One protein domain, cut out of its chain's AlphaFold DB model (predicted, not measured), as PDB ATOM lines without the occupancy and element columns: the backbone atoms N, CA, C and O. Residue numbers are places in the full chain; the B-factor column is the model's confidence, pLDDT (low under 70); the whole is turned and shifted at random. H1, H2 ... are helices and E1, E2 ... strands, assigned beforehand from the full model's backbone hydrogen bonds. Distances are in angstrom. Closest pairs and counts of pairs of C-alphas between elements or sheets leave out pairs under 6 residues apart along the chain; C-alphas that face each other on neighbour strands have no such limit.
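AT A GLANCE: This is residues 38 to 127 of the 127 residues of an uncharacterized protein of Xenorhabdus cabanillasii JM26 (UniProt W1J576). A small head sits at one end of a long single helix: the head is a three-stranded sheet, E1, E2 and E3, with the short helices H2 and H3 packed near one end of it, and H4 runs off from the other end as an arm. Residues 99 to 127, of which 99 to 125 belong to H4, stick out free and make most of the length. The printed part has 90 residues, with named elements in the order H1 H2 H3 E1 E2 E3 H4. The sheet's order is E1, E2, E3, antiparallel throughout, and the class is mixed, helices and strands. The whole is extended, with a radius of gyration of the C-alphas of 24.2 A and spans of 79 by 21 by 20 A.

HOW THE PARTS SIT: E1, residues 71 to 74, E2, residues 77 to 82, and E3, residues 85 to 90, form a meander, each strand the antiparallel neighbour of the one before. E1 and E2 are a hairpin at 153 degrees, with N 72 and O 79 within hydrogen-bond range at 2.9 A. E2 and E3 are a hairpin at 152 degrees, with N 80 and O 87 within range at 2.9 A. H3, residues 60 to 67, is on the sheet at a height of 10.1 A and stands up from it at 63 degrees; its closest C-alphas to E2 are those of Val 67 and Phe 81, 5.4 A. H2, residues 43 to 52, only grazes the sheet with its residues 45 to 50. H2 and H3 touch, about perpendicular at 89 degrees, the closest C-alphas being those of Leu 43 and Ala 63, 6.4 A. H1, residues 38 to 41, is close to H3 but not clearly touching, with C-alphas of Glu 39 and Val 67 closest at 7.0 A. H4, residues 92 to 125, only grazes the sheet with its residues 92 to 98, and is apart from H1, H2 and H3. Every O i to N i+4 pair is within hydrogen-bond range in H2, H3 and H4; H1 is too short for such a pair, and its one O i to N i+3 pair is not within range.

IN THESE COORDINATES: E2 is 15.4 A long and E3 16.3 A, while E1 is 9.7 A. H4 measures 49.6 A, from C-alpha 92 at (188.788, 190.322, 288.293) to C-alpha 125 at (199.081, 169.227, 244.567). H2 is 14.2 A long, H3 10.5 A and H1 5.3 A, beginning at C-alpha 38 at (201.822, 192.136, 316.172).

THE WHOLE: The C-alphas of Lys 60 and Gln 127, the two farthest apart, are 79.3 A apart. Without the residues that stand free, the body spans 37 by 23 by 16 A. The printed part has no cut and no long link. Residues 122 to 127 are under 70 in pLDDT, and the mean of the printed part is 84.7.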
ATOM      1  N   LYS A  38     201.044 192.499 317.364       86.81
ATOM      2  CA  LYS A  38     201.822 192.136 316.172       86.81
ATOM      3  C   LYS A  38     201.355 192.889 314.925       86.81
ATOM      4  O   LYS A  38     202.182 193.363 314.164       86.81
ATOM      5  N   GLU A  39     200.046 193.008 314.725       87.38
ATOM      6  CA  GLU A  39     199.468 193.764 313.608       87.38
ATOM      7  C   GLU A  39     199.700 195.272 313.761       87.38
ATOM      8  O   GLU A  39     199.963 195.960 312.780       87.38
ATOM      9  N   GLU A  40     199.628 195.797 314.986       88.81
ATOM     10  CA  GLU A  40     199.869 197.218 315.244       88.81
ATOM     11  C   GLU A  40     201.322 197.615 314.963       88.81
ATOM     12  O   GLU A  40     201.567 198.690 314.414       88.81
ATOM     13  N   ALA A  41     202.274 196.722 315.251       89.56
ATOM     14  CA  ALA A  41     203.683 196.916 314.921       89.56
ATOM     15  C   ALA A  41     203.944 197.039 313.408       89.56
ATOM     16  O   ALA A  41     204.941 197.638 313.026       89.56
ATOM     17  N   LEU A  42     203.043 196.528 312.559       89.31
ATOM     18  CA  LEU A  42     203.157 196.590 311.096       89.31
ATOM     19  C   LEU A  42     202.560 197.872 310.500       89.31
ATOM     20  O   LEU A  42     202.756 198.147 309.317       89.31
ATOM     21  N   LEU A  43     201.839 198.680 311.288       90.88
ATOM     22  CA  LEU A  43     201.235 199.919 310.792       90.88
ATOM     23  C   LEU A  43     202.252 200.899 310.186       90.88
ATOM     24  O   LEU A  43     201.962 201.412 309.104       90.88
ATOM     25  N   PRO A  44     203.418 201.170 310.811       91.19
ATOM     26  CA  PRO A  44     204.411 202.062 310.221       91.19
ATOM     27  C   PRO A  44     204.892 201.560 308.857       91.19
ATOM     28  O   PRO A  44     204.957 202.337 307.907       91.19
ATOM     29  N   ASP A  45     205.148 200.258 308.737       90.06
ATOM     30  CA  ASP A  45     205.644 199.645 307.502       90.06
ATOM     31  C   ASP A  45     204.598 199.705 306.389       90.06
ATOM     32  O   ASP A  45     204.909 200.092 305.263       90.06
ATOM     33  N   VAL A  46     203.334 199.420 306.709       88.19
ATOM     34  CA  VAL A  46     202.206 199.555 305.775       88.19
ATOM     35  C   VAL A  46     202.047 201.004 305.304       88.19
ATOM     36  O   VAL A  46     201.863 201.260 304.110       88.19
ATOM     37  N   MET A  47     202.119 201.972 306.218       90.44
ATOM     38  CA  MET A  47     201.988 203.392 305.876       90.44
ATOM     39  C   MET A  47     203.157 203.870 305.001       90.44
ATOM     40  O   MET A  47     202.934 204.551 304.001       90.44
ATOM     41  N   ASN A  48     204.385 203.451 305.314       90.88
ATOM     42  CA  ASN A  48     205.571 203.757 304.512       90.88
ATOM     43  C   ASN A  48     205.498 203.116 303.122       90.88
ATOM     44  O   ASN A  48     205.772 203.774 302.118       90.88
ATOM     45  N   PHE A  49     205.088 201.849 303.048       87.69
ATOM     46  CA  PHE A  49     204.943 201.126 301.790       87.69
ATOM     47  C   PHE A  49     203.919 201.804 300.876       87.69
ATOM     48  O   PHE A  49     204.219 202.123 299.726       87.69
ATOM     49  N   THR A  50     202.729 202.098 301.394       86.56
ATOM     50  CA  THR A  50     201.667 202.746 300.612       86.56
ATOM     51  C   THR A  50     202.054 204.156 300.157       86.56
ATOM     52  O   THR A  50     201.789 204.519 299.011       86.56
ATOM     53  N   ALA A  51     202.787 204.913 300.982       89.75
ATOM     54  CA  ALA A  51     203.386 206.182 300.576       89.75
ATOM     55  C   ALA A  51     204.418 206.015 299.443       89.75
ATOM     56  O   ALA A  51     204.388 206.780 298.481       89.75
ATOM     57  N   SER A  52     205.280 204.991 299.507       88.56
ATOM     58  CA  SER A  52     206.275 204.700 298.458       88.56
ATOM     59  C   SER A  52     205.649 204.330 297.110       88.56
ATOM     60  O   SER A  52     206.235 204.591 296.064       88.56
ATOM     61  N   MET A  53     204.429 203.785 297.127       84.19
ATOM     62  CA  MET A  53     203.664 203.480 295.919       84.19
ATOM     63  C   MET A  53     202.874 204.675 295.371       84.19
ATOM     64  O   MET A  53     202.186 204.533 294.366       84.19
ATOM     65  N   GLY A  54     202.949 205.842 296.019       86.31
ATOM     66  CA  GLY A  54     202.216 207.048 295.620       86.31
ATOM     67  C   GLY A  54     200.792 207.142 296.177       86.31
ATOM     68  O   GLY A  54     200.074 208.079 295.837       86.31
ATOM     69  N   TYR A  55     200.397 206.229 297.069       85.62
ATOM     70  CA  TYR A  55     199.047 206.146 297.639       85.62
ATOM     71  C   TYR A  55     199.080 206.177 299.172       85.62
ATOM     72  O   TYR A  55     198.711 205.201 299.825       85.62
ATOM     73  N   PRO A  56     199.552 207.279 299.780       88.06
ATOM     74  CA  PRO A  56     199.791 207.341 301.213       88.06
ATOM     75  C   PRO A  56     198.502 207.168 302.023       88.06
ATOM     76  O   PRO A  56     197.552 207.946 301.900       88.06
ATOM     77  N   ILE A  57     198.503 206.193 302.932       87.81
ATOM     78  CA  ILE A  57     197.473 206.072 303.964       87.81
ATOM     79  C   ILE A  57     197.812 207.049 305.091       87.81
ATOM     80  O   ILE A  57     198.653 206.778 305.941       87.81
ATOM     81  N   SER A  58     197.149 208.204 305.104       82.00
ATOM     82  CA  SER A  58     197.425 209.291 306.055       82.00
ATOM     83  C   SER A  58     196.777 209.104 307.431       82.00
ATOM     84  O   SER A  58     197.214 209.711 308.407       82.00
ATOM     85  N   GLN A  59     195.749 208.258 307.541       87.12
ATOM     86  CA  GLN A  59     195.021 208.035 308.792       87.12
ATOM     87  C   GLN A  59     195.326 206.661 309.391       87.12
ATOM     88  O   GLN A  59     195.146 205.634 308.733       87.12
ATOM     89  N   LYS A  60     195.682 206.629 310.684       86.50
ATOM     90  CA  LYS A  60     195.918 205.379 311.430       86.50
ATOM     91  C   LYS A  60     194.704 204.444 311.375       86.50
ATOM     92  O   LYS A  60     194.869 203.249 311.181       86.50
ATOM     93  N   SER A  61     193.486 204.979 311.478       85.56
ATOM     94  CA  SER A  61     192.237 204.208 311.366       85.56
ATOM     95  C   SER A  61     192.099 203.494 310.017       85.56
ATOM     96  O   SER A  61     191.678 202.341 309.972       85.56
ATOM     97  N   MET A  62     192.491 204.153 308.926       86.06
ATOM     98  CA  MET A  62     192.482 203.582 307.580       86.06
ATOM     99  C   MET A  62     193.550 202.497 307.422       86.06
ATOM    100  O   MET A  62     193.271 201.442 306.860       86.06
ATOM    101  N   ALA A  63     194.734 202.697 308.007       88.25
ATOM    102  CA  ALA A  63     195.774 201.671 308.055       88.25
ATOM    103  C   ALA A  63     195.331 200.446 308.880       88.25
ATOM    104  O   ALA A  63     195.553 199.309 308.474       88.25
ATOM    105  N   MET A  64     194.623 200.656 309.994       90.31
ATOM    106  CA  MET A  64     194.048 199.571 310.797       90.31
ATOM    107  C   MET A  64     192.979 198.786 310.030       90.31
ATOM    108  O   MET A  64     192.974 197.558 310.079       90.31
ATOM    109  N   MET A  65     192.098 199.477 309.302       88.25
ATOM    110  CA  MET A  65     191.117 198.838 308.418       88.25
ATOM    111  C   MET A  65     191.806 197.994 307.344       88.25
ATOM    112  O   MET A  65     191.407 196.856 307.109       88.25
ATOM    113  N   PHE A  66     192.870 198.525 306.740       89.50
ATOM    114  CA  PHE A  66     193.666 197.828 305.733       89.50
ATOM    115  C   PHE A  66     194.295 196.546 306.277       89.50
ATOM    116  O   PHE A  66     194.082 195.473 305.718       89.50
ATOM    117  N   VAL A  67     194.976 196.632 307.422       89.06
ATOM    118  CA  VAL A  67     195.577 195.472 308.100       89.06
ATOM    119  C   VAL A  67     194.522 194.432 308.496       89.06
ATOM    120  O   VAL A  67     194.791 193.235 308.446       89.06
ATOM    121  N   LYS A  68     193.291 194.849 308.817       88.62
ATOM    122  CA  LYS A  68     192.177 193.922 309.083       88.62
ATOM    123  C   LYS A  68     191.496 193.337 307.849       88.62
ATOM    124  O   LYS A  68     190.581 192.530 308.003       88.62
ATOM    125  N   GLY A  69     191.953 193.673 306.648       84.44
ATOM    126  CA  GLY A  69     191.488 193.051 305.411       84.44
ATOM    127  C   GLY A  69     190.667 193.960 304.504       84.44
ATOM    128  O   GLY A  69     190.140 193.474 303.503       84.44
ATOM    129  N   MET A  70     190.575 195.263 304.794       87.50
ATOM    130  CA  MET A  70     190.125 196.227 303.788       87.50
ATOM    131  C   MET A  70     191.057 196.156 302.573       87.50
ATOM    132  O   MET A  70     192.272 196.024 302.702       87.50
ATOM    133  N   THR A  71     190.466 196.242 301.388       87.75
ATOM    134  CA  THR A  71     191.188 196.220 300.114       87.75
ATOM    135  C   THR A  71     191.169 197.622 299.512       87.75
ATOM    136  O   THR A  71     190.154 198.310 299.602       87.75
ATOM    137  N   ILE A  72     192.279 198.057 298.917       87.00
ATOM    138  CA  ILE A  72     192.384 199.353 298.233       87.00
ATOM    139  C   ILE A  72     192.533 199.084 296.740       87.00
ATOM    140  O   ILE A  72     193.498 198.449 296.324       87.00
ATOM    141  N   SER A  73     191.580 199.544 295.935       86.06
ATOM    142  CA  SER A  73     191.630 199.398 294.477       86.06
ATOM    143  C   SER A  73     192.375 200.570 293.845       86.06
ATOM    144  O   SER A  73     192.062 201.722 294.133       86.06
ATOM    145  N   ILE A  74     193.343 200.268 292.984       81.75
ATOM    146  CA  ILE A  74     194.236 201.224 292.329       81.75
ATOM    147  C   ILE A  74     194.487 200.760 290.898       81.75
ATOM    148  O   ILE A  74     195.030 199.678 290.711       81.75
ATOM    149  N   ASP A  75     194.101 201.556 289.899       81.31
ATOM    150  CA  ASP A  75     194.415 201.334 288.476       81.31
ATOM    151  C   ASP A  75     194.209 199.886 287.979       81.31
ATOM    152  O   ASP A  75     195.062 199.299 287.313       81.31
ATOM    153  N   GLY A  76     193.071 199.272 288.322       78.06
ATOM    154  CA  GLY A  76     192.762 197.891 287.921       78.06
ATOM    155  C   GLY A  76     193.491 196.814 288.738       78.06
ATOM    156  O   GLY A  76     193.432 195.625 288.427       78.06
ATOM    157  N   GLN A  77     194.145 197.208 289.824       83.88
ATOM    158  CA  GLN A  77     194.771 196.332 290.802       83.88
ATOM    159  C   GLN A  77     194.166 196.559 292.188       83.88
ATOM    160  O   GLN A  77     193.476 197.539 292.454       83.88
ATOM    161  N   GLN A  78     194.382 195.606 293.074       89.12
ATOM    162  CA  GLN A  78     193.885 195.564 294.432       89.12
ATOM    163  C   GLN A  78     195.051 195.318 295.368       89.12
ATOM    164  O   GLN A  78     195.780 194.331 295.256       89.12
ATOM    165  N   LEU A  79     195.193 196.231 296.311       88.56
ATOM    166  CA  LEU A  79     196.072 196.126 297.450       88.56
ATOM    167  C   LEU A  79     195.339 195.479 298.602       88.56
ATOM    168  O   LEU A  79     194.267 195.938 298.997       88.56
ATOM    169  N   ARG A  80     195.941 194.438 299.162       89.25
ATOM    170  CA  ARG A  80     195.398 193.721 300.308       89.25
ATOM    171  C   ARG A  80     196.507 193.369 301.281       89.25
ATOM    172  O   ARG A  80     197.588 192.963 300.870       89.25
ATOM    173  N   PHE A  81     196.211 193.470 302.567       87.12
ATOM    174  CA  PHE A  81     197.056 192.907 303.606       87.12
ATOM    175  C   PHE A  81     196.642 191.459 303.903       87.12
ATOM    176  O   PHE A  81     195.465 191.177 304.150       87.12
ATOM    177  N   SER A  82     197.593 190.530 303.856       86.12
ATOM    178  CA  SER A  82     197.386 189.115 304.179       86.12
ATOM    179  C   SER A  82     198.679 188.495 304.683       86.12
ATOM    180  O   SER A  82     199.732 188.748 304.106       86.12
ATOM    181  N   ASP A  83     198.599 187.651 305.710       84.62
ATOM    182  CA  ASP A  83     199.745 186.900 306.246       84.62
ATOM    183  C   ASP A  83     200.933 187.777 306.695       84.62
ATOM    184  O   ASP A  83     202.077 187.338 306.671       84.62
ATOM    185  N   GLY A  84     200.678 189.021 307.118       82.12
ATOM    186  CA  GLY A  84     201.740 189.960 307.508       82.12
ATOM    187  C   GLY A  84     202.334 190.762 306.348       82.12
ATOM    188  O   GLY A  84     203.188 191.612 306.577       82.12
ATOM    189  N   GLU A  85     201.871 190.529 305.121       84.62
ATOM    190  CA  GLU A  85     202.415 191.132 303.909       84.62
ATOM    191  C   GLU A  85     201.361 191.940 303.153       84.62
ATOM    192  O   GLU A  85     200.166 191.631 303.159       84.62
ATOM    193  N   VAL A  86     201.823 192.965 302.440       84.44
ATOM    194  CA  VAL A  86     200.998 193.708 301.489       84.44
ATOM    195  C   VAL A  86     201.138 193.070 300.112       84.44
ATOM    196  O   VAL A  86     202.231 193.014 299.552       84.44
ATOM    197  N   ARG A  87     200.028 192.596 299.551       86.38
ATOM    198  CA  ARG A  87     199.968 191.975 298.226       86.38
ATOM    199  C   ARG A  87     199.241 192.878 297.239       86.38
ATOM    200  O   ARG A  87     198.224 193.483 297.576       86.38
ATOM    201  N   LEU A  88     199.755 192.914 296.013       86.88
ATOM    202  CA  LEU A  88     199.150 193.577 294.862       86.88
ATOM    203  C   LEU A  88     198.593 192.508 293.921       86.88
ATOM    204  O   LEU A  88     199.307 191.593 293.512       86.88
ATOM    205  N   MET A  89     197.306 192.594 293.603       86.06
ATOM    206  CA  MET A  89     196.599 191.607 292.790       86.06
ATOM    207  C   MET A  89     195.816 192.316 291.692       86.06
ATOM    208  O   MET A  89     195.155 193.301 291.971       86.06
ATOM    209  N   ASP A  90     195.819 191.811 290.461       85.75
ATOM    210  CA  ASP A  90     194.901 192.336 289.438       85.75
ATOM    211  C   ASP A  90     193.440 192.140 289.879       85.75
ATOM    212  O   ASP A  90     193.108 191.083 290.439       85.75
ATOM    213  N   THR A  91     192.575 193.120 289.593       84.56
ATOM    214  CA  THR A  91     191.121 192.978 289.746       84.56
ATOM    215  C   THR A  91     190.605 191.858 288.843       84.56
ATOM    216  O   THR A  91     191.244 191.474 287.860       84.56
ATOM    217  N   ASN A  92     189.418 191.330 289.148       81.44
ATOM    218  CA  ASN A  92     188.788 190.322 288.293       81.44
ATOM    219  C   ASN A  92     188.601 190.838 286.859       81.44
ATOM    220  O   ASN A  92     188.929 190.131 285.912       81.44
ATOM    221  N   GLU A  93     188.185 192.096 286.707       82.44
ATOM    222  CA  GLU A  93     188.020 192.741 285.402       82.44
ATOM    223  C   GLU A  93     189.329 192.783 284.603       82.44
ATOM    224  O   GLU A  93     189.349 192.445 283.416       82.44
ATOM    225  N   GLU A  94     190.446 193.138 285.248       83.38
ATOM    226  CA  GLU A  94     191.746 193.174 284.580       83.38
ATOM    227  C   GLU A  94     192.269 191.787 284.216       83.38
ATOM    228  O   GLU A  94     192.819 191.584 283.128       83.38
ATOM    229  N   ARG A  95     192.042 190.796 285.082       82.56
ATOM    230  CA  ARG A  95     192.351 189.396 284.771       82.56
ATOM    231  C   ARG A  95     191.563 188.919 283.557       82.56
ATOM    232  O   ARG A  95     192.142 188.330 282.648       82.56
ATOM    233  N   GLU A  96     190.267 189.209 283.507       87.19
ATOM    234  CA  GLU A  96     189.404 188.849 282.382       87.19
ATOM    235  C   GLU A  96     189.795 189.567 281.089       87.19
ATOM    236  O   GLU A  96     189.725 188.977 280.008       87.19
ATOM    237  N   ARG A  97     190.223 190.835 281.160       87.19
ATOM    238  CA  ARG A  97     190.737 191.558 279.988       87.19
ATOM    239  C   ARG A  97     191.999 190.892 279.447       87.19
ATOM    240  O   ARG A  97     192.042 190.540 278.268       87.19
ATOM    241  N   LYS A  98     192.992 190.654 280.309       85.88
ATOM    242  CA  LYS A  98     194.248 189.985 279.930       85.88
ATOM    243  C   LYS A  98     193.998 188.588 279.361       85.88
ATOM    244  O   LYS A  98     194.629 188.211 278.374       85.88
ATOM    245  N   GLN A  99     193.054 187.843 279.937       88.12
ATOM    246  CA  GLN A  99     192.675 186.520 279.448       88.12
ATOM    247  C   GLN A  99     192.069 186.588 278.037       88.12
ATOM    248  O   GLN A  99     192.512 185.867 277.146       88.12
ATOM    249  N   ARG A 100     191.133 187.515 277.793       88.50
ATOM    250  CA  ARG A 100     190.532 187.722 276.461       88.50
ATOM    251  C   ARG A 100     191.567 188.102 275.403       88.50
ATOM    252  O   ARG A 100     191.541 187.577 274.288       88.50
ATOM    253  N   GLU A 101     192.502 188.985 275.744       89.00
ATOM    254  CA  GLU A 101     193.601 189.349 274.844       89.00
ATOM    255  C   GLU A 101     194.506 188.154 274.531       89.00
ATOM    256  O   GLU A 101     194.898 187.949 273.378       89.00
ATOM    257  N   PHE A 102     194.831 187.354 275.546       89.81
ATOM    258  CA  PHE A 102     195.630 186.149 275.377       89.81
ATOM    259  C   PHE A 102     194.944 185.144 274.446       89.81
ATOM    260  O   PHE A 102     195.573 184.649 273.506       89.81
ATOM    261  N   ASP A 103     193.654 184.893 274.660       90.06
ATOM    262  CA  ASP A 103     192.875 183.971 273.840       90.06
ATOM    263  C   ASP A 103     192.791 184.463 272.390       90.06
ATOM    264  O   ASP A 103     193.106 183.708 271.469       90.06
ATOM    265  N   THR A 104     192.548 185.757 272.176       90.62
ATOM    266  CA  THR A 104     192.546 186.366 270.832       90.62
ATOM    267  C   THR A 104     193.890 186.184 270.117       90.62
ATOM    268  O   THR A 104     193.950 185.800 268.945       90.62
ATOM    269  N   ARG A 105     195.011 186.407 270.817       87.44
ATOM    270  CA  ARG A 105     196.359 186.200 270.253       87.44
ATOM    271  C   ARG A 105     196.617 184.735 269.914       87.44
ATOM    272  O   ARG A 105     197.250 184.435 268.897       87.44
ATOM    273  N   LYS A 106     196.147 183.820 270.760       92.31
ATOM    274  CA  LYS A 106     196.263 182.377 270.546       92.31
ATOM    275  C   LYS A 106     195.476 181.940 269.312       92.31
ATOM    276  O   LYS A 106     196.005 181.163 268.514       92.31
ATOM    277  N   GLU A 107     194.271 182.467 269.114       87.88
ATOM    278  CA  GLU A 107     193.464 182.197 267.920       87.88
ATOM    279  C   GLU A 107     194.120 182.736 266.652       87.88
ATOM    280  O   GLU A 107     194.353 181.967 265.720       87.88
ATOM    281  N   ALA A 108     194.570 183.992 266.656       88.12
ATOM    282  CA  ALA A 108     195.288 184.569 265.520       88.12
ATOM    283  C   ALA A 108     196.541 183.754 265.146       88.12
ATOM    284  O   ALA A 108     196.862 183.570 263.968       88.12
ATOM    285  N   ARG A 109     197.261 183.219 266.143       86.81
ATOM    286  CA  ARG A 109     198.411 182.335 265.908       86.81
ATOM    287  C   ARG A 109     197.990 180.997 265.296       86.81
ATOM    288  O   ARG A 109     198.671 180.515 264.389       86.81
ATOM    289  N   ARG A 110     196.893 180.403 265.771       89.75
ATOM    290  CA  ARG A 110     196.331 179.157 265.225       89.75
ATOM    291  C   ARG A 110     195.910 179.337 263.768       89.75
ATOM    292  O   ARG A 110     196.228 178.483 262.946       89.75
ATOM    293  N   ASP A 111     195.272 180.452 263.438       90.25
ATOM    294  CA  ASP A 111     194.784 180.711 262.082       90.25
ATOM    295  C   ASP A 111     195.932 180.959 261.103       90.25
ATOM    296  O   ASP A 111     195.946 180.391 260.011       90.25
ATOM    297  N   ARG A 112     196.978 181.681 261.526       88.00
ATOM    298  CA  ARG A 112     198.221 181.811 260.742       88.00
ATOM    299  C   ARG A 112     198.891 180.461 260.480       88.00
ATOM    300  O   ARG A 112     199.387 180.227 259.380       88.00
ATOM    301  N   LEU A 113     198.918 179.571 261.475       87.38
ATOM    302  CA  LEU A 113     199.472 178.225 261.308       87.38
ATOM    303  C   LEU A 113     198.642 177.392 260.327       87.38
ATOM    304  O   LEU A 113     199.216 176.761 259.443       87.38
ATOM    305  N   ARG A 114     197.309 177.433 260.436       86.88
ATOM    306  CA  ARG A 114     196.398 176.760 259.495       86.88
ATOM    307  C   ARG A 114     196.580 177.270 258.068       86.88
ATOM    308  O   ARG A 114     196.734 176.460 257.162       86.88
ATOM    309  N   ALA A 115     196.651 178.587 257.878       86.38
ATOM    310  CA  ALA A 115     196.906 179.187 256.570       86.38
ATOM    311  C   ALA A 115     198.243 178.712 255.974       86.38
ATOM    312  O   ALA A 115     198.308 178.334 254.808       86.38
ATOM    313  N   ARG A 116     199.305 178.639 256.789       82.38
ATOM    314  CA  ARG A 116     200.618 178.149 256.343       82.38
ATOM    315  C   ARG A 116     200.597 176.668 255.947       82.38
ATOM    316  O   ARG A 116     201.239 176.307 254.966       82.38
ATOM    317  N   ILE A 117     199.870 175.827 256.685       85.19
ATOM    318  CA  ILE A 117     199.701 174.401 256.362       85.19
ATOM    319  C   ILE A 117     198.917 174.232 255.056       85.19
ATOM    320  O   ILE A 117     199.346 173.472 254.192       85.19
ATOM    321  N   ASN A 118     197.819 174.970 254.880       81.81
ATOM    322  CA  ASN A 118     197.008 174.906 253.663       81.81
ATOM    323  C   ASN A 118     197.811 175.325 252.424       81.81
ATOM    324  O   ASN A 118     197.785 174.617 251.421       81.81
ATOM    325  N   ASN A 119     198.599 176.400 252.519       81.06
ATOM    326  CA  ASN A 119     199.452 176.852 251.417       81.06
ATOM    327  C   ASN A 119     200.525 175.811 251.046       81.06
ATOM    328  O   ASN A 119     200.817 175.609 249.870       81.06
ATOM    329  N   LEU A 120     201.100 175.111 252.032       76.19
ATOM    330  CA  LEU A 120     202.037 174.005 251.783       76.19
ATOM    331  C   LEU A 120     201.354 172.786 251.146       76.19
ATOM    332  O   LEU A 120     201.979 172.088 250.351       76.19
ATOM    333  N   GLY A 121     200.093 172.526 251.496       72.38
ATOM    334  CA  GLY A 121     199.282 171.472 250.889       72.38
ATOM    335  C   GLY A 121     198.950 171.753 249.423       72.38
ATOM    336  O   GLY A 121     199.079 170.855 248.598       72.38
ATOM    337  N   GLN A 122     198.602 172.999 249.087       68.81
ATOM    338  CA  GLN A 122     198.314 173.415 247.709       68.81
ATOM    339  C   GLN A 122     199.552 173.321 246.805       68.81
ATOM    340  O   GLN A 122     199.486 172.704 245.748       68.81
ATOM    341  N   MET A 123     200.719 173.785 247.270       61.53
ATOM    342  CA  MET A 123     201.976 173.668 246.507       61.53
ATOM    343  C   MET A 123     202.424 172.219 246.239       61.53
ATOM    344  O   MET A 123     203.244 171.992 245.355       61.53
ATOM    345  N   ARG A 124     201.928 171.236 247.005       60.19
ATOM    346  CA  ARG A 124     202.198 169.804 246.774       60.19
ATOM    347  C   ARG A 124     201.213 169.134 245.814       60.19
ATOM    348  O   ARG A 124     201.495 168.021 245.396       60.19
ATOM    349  N   GLN A 125     200.068 169.751 245.523       59.75
ATOM    350  CA  GLN A 125     199.081 169.227 244.567       59.75
ATOM    351  C   GLN A 125     199.265 169.792 243.150       59.75
ATOM    352  O   GLN A 125     198.722 169.231 242.206       59.75
ATOM    353  N   GLU A 126     200.021 170.882 243.004       55.47
ATOM    354  CA  GLU A 126     200.355 171.508 241.715       55.47
ATOM    355  C   GLU A 126     201.694 171.020 241.114       55.47
ATOM    356  O   GLU A 126     202.136 171.548 240.094       55.47
ATOM    357  N   GLN A 127     202.338 170.020 241.734       47.81
ATOM    358  CA  GLN A 127     203.485 169.272 241.187       47.81
ATOM    359  C   GLN A 127     203.041 167.882 240.744       47.81
ATOM    360  O   GLN A 127     203.563 167.415 239.709       47.81
TER     361      GLN A 127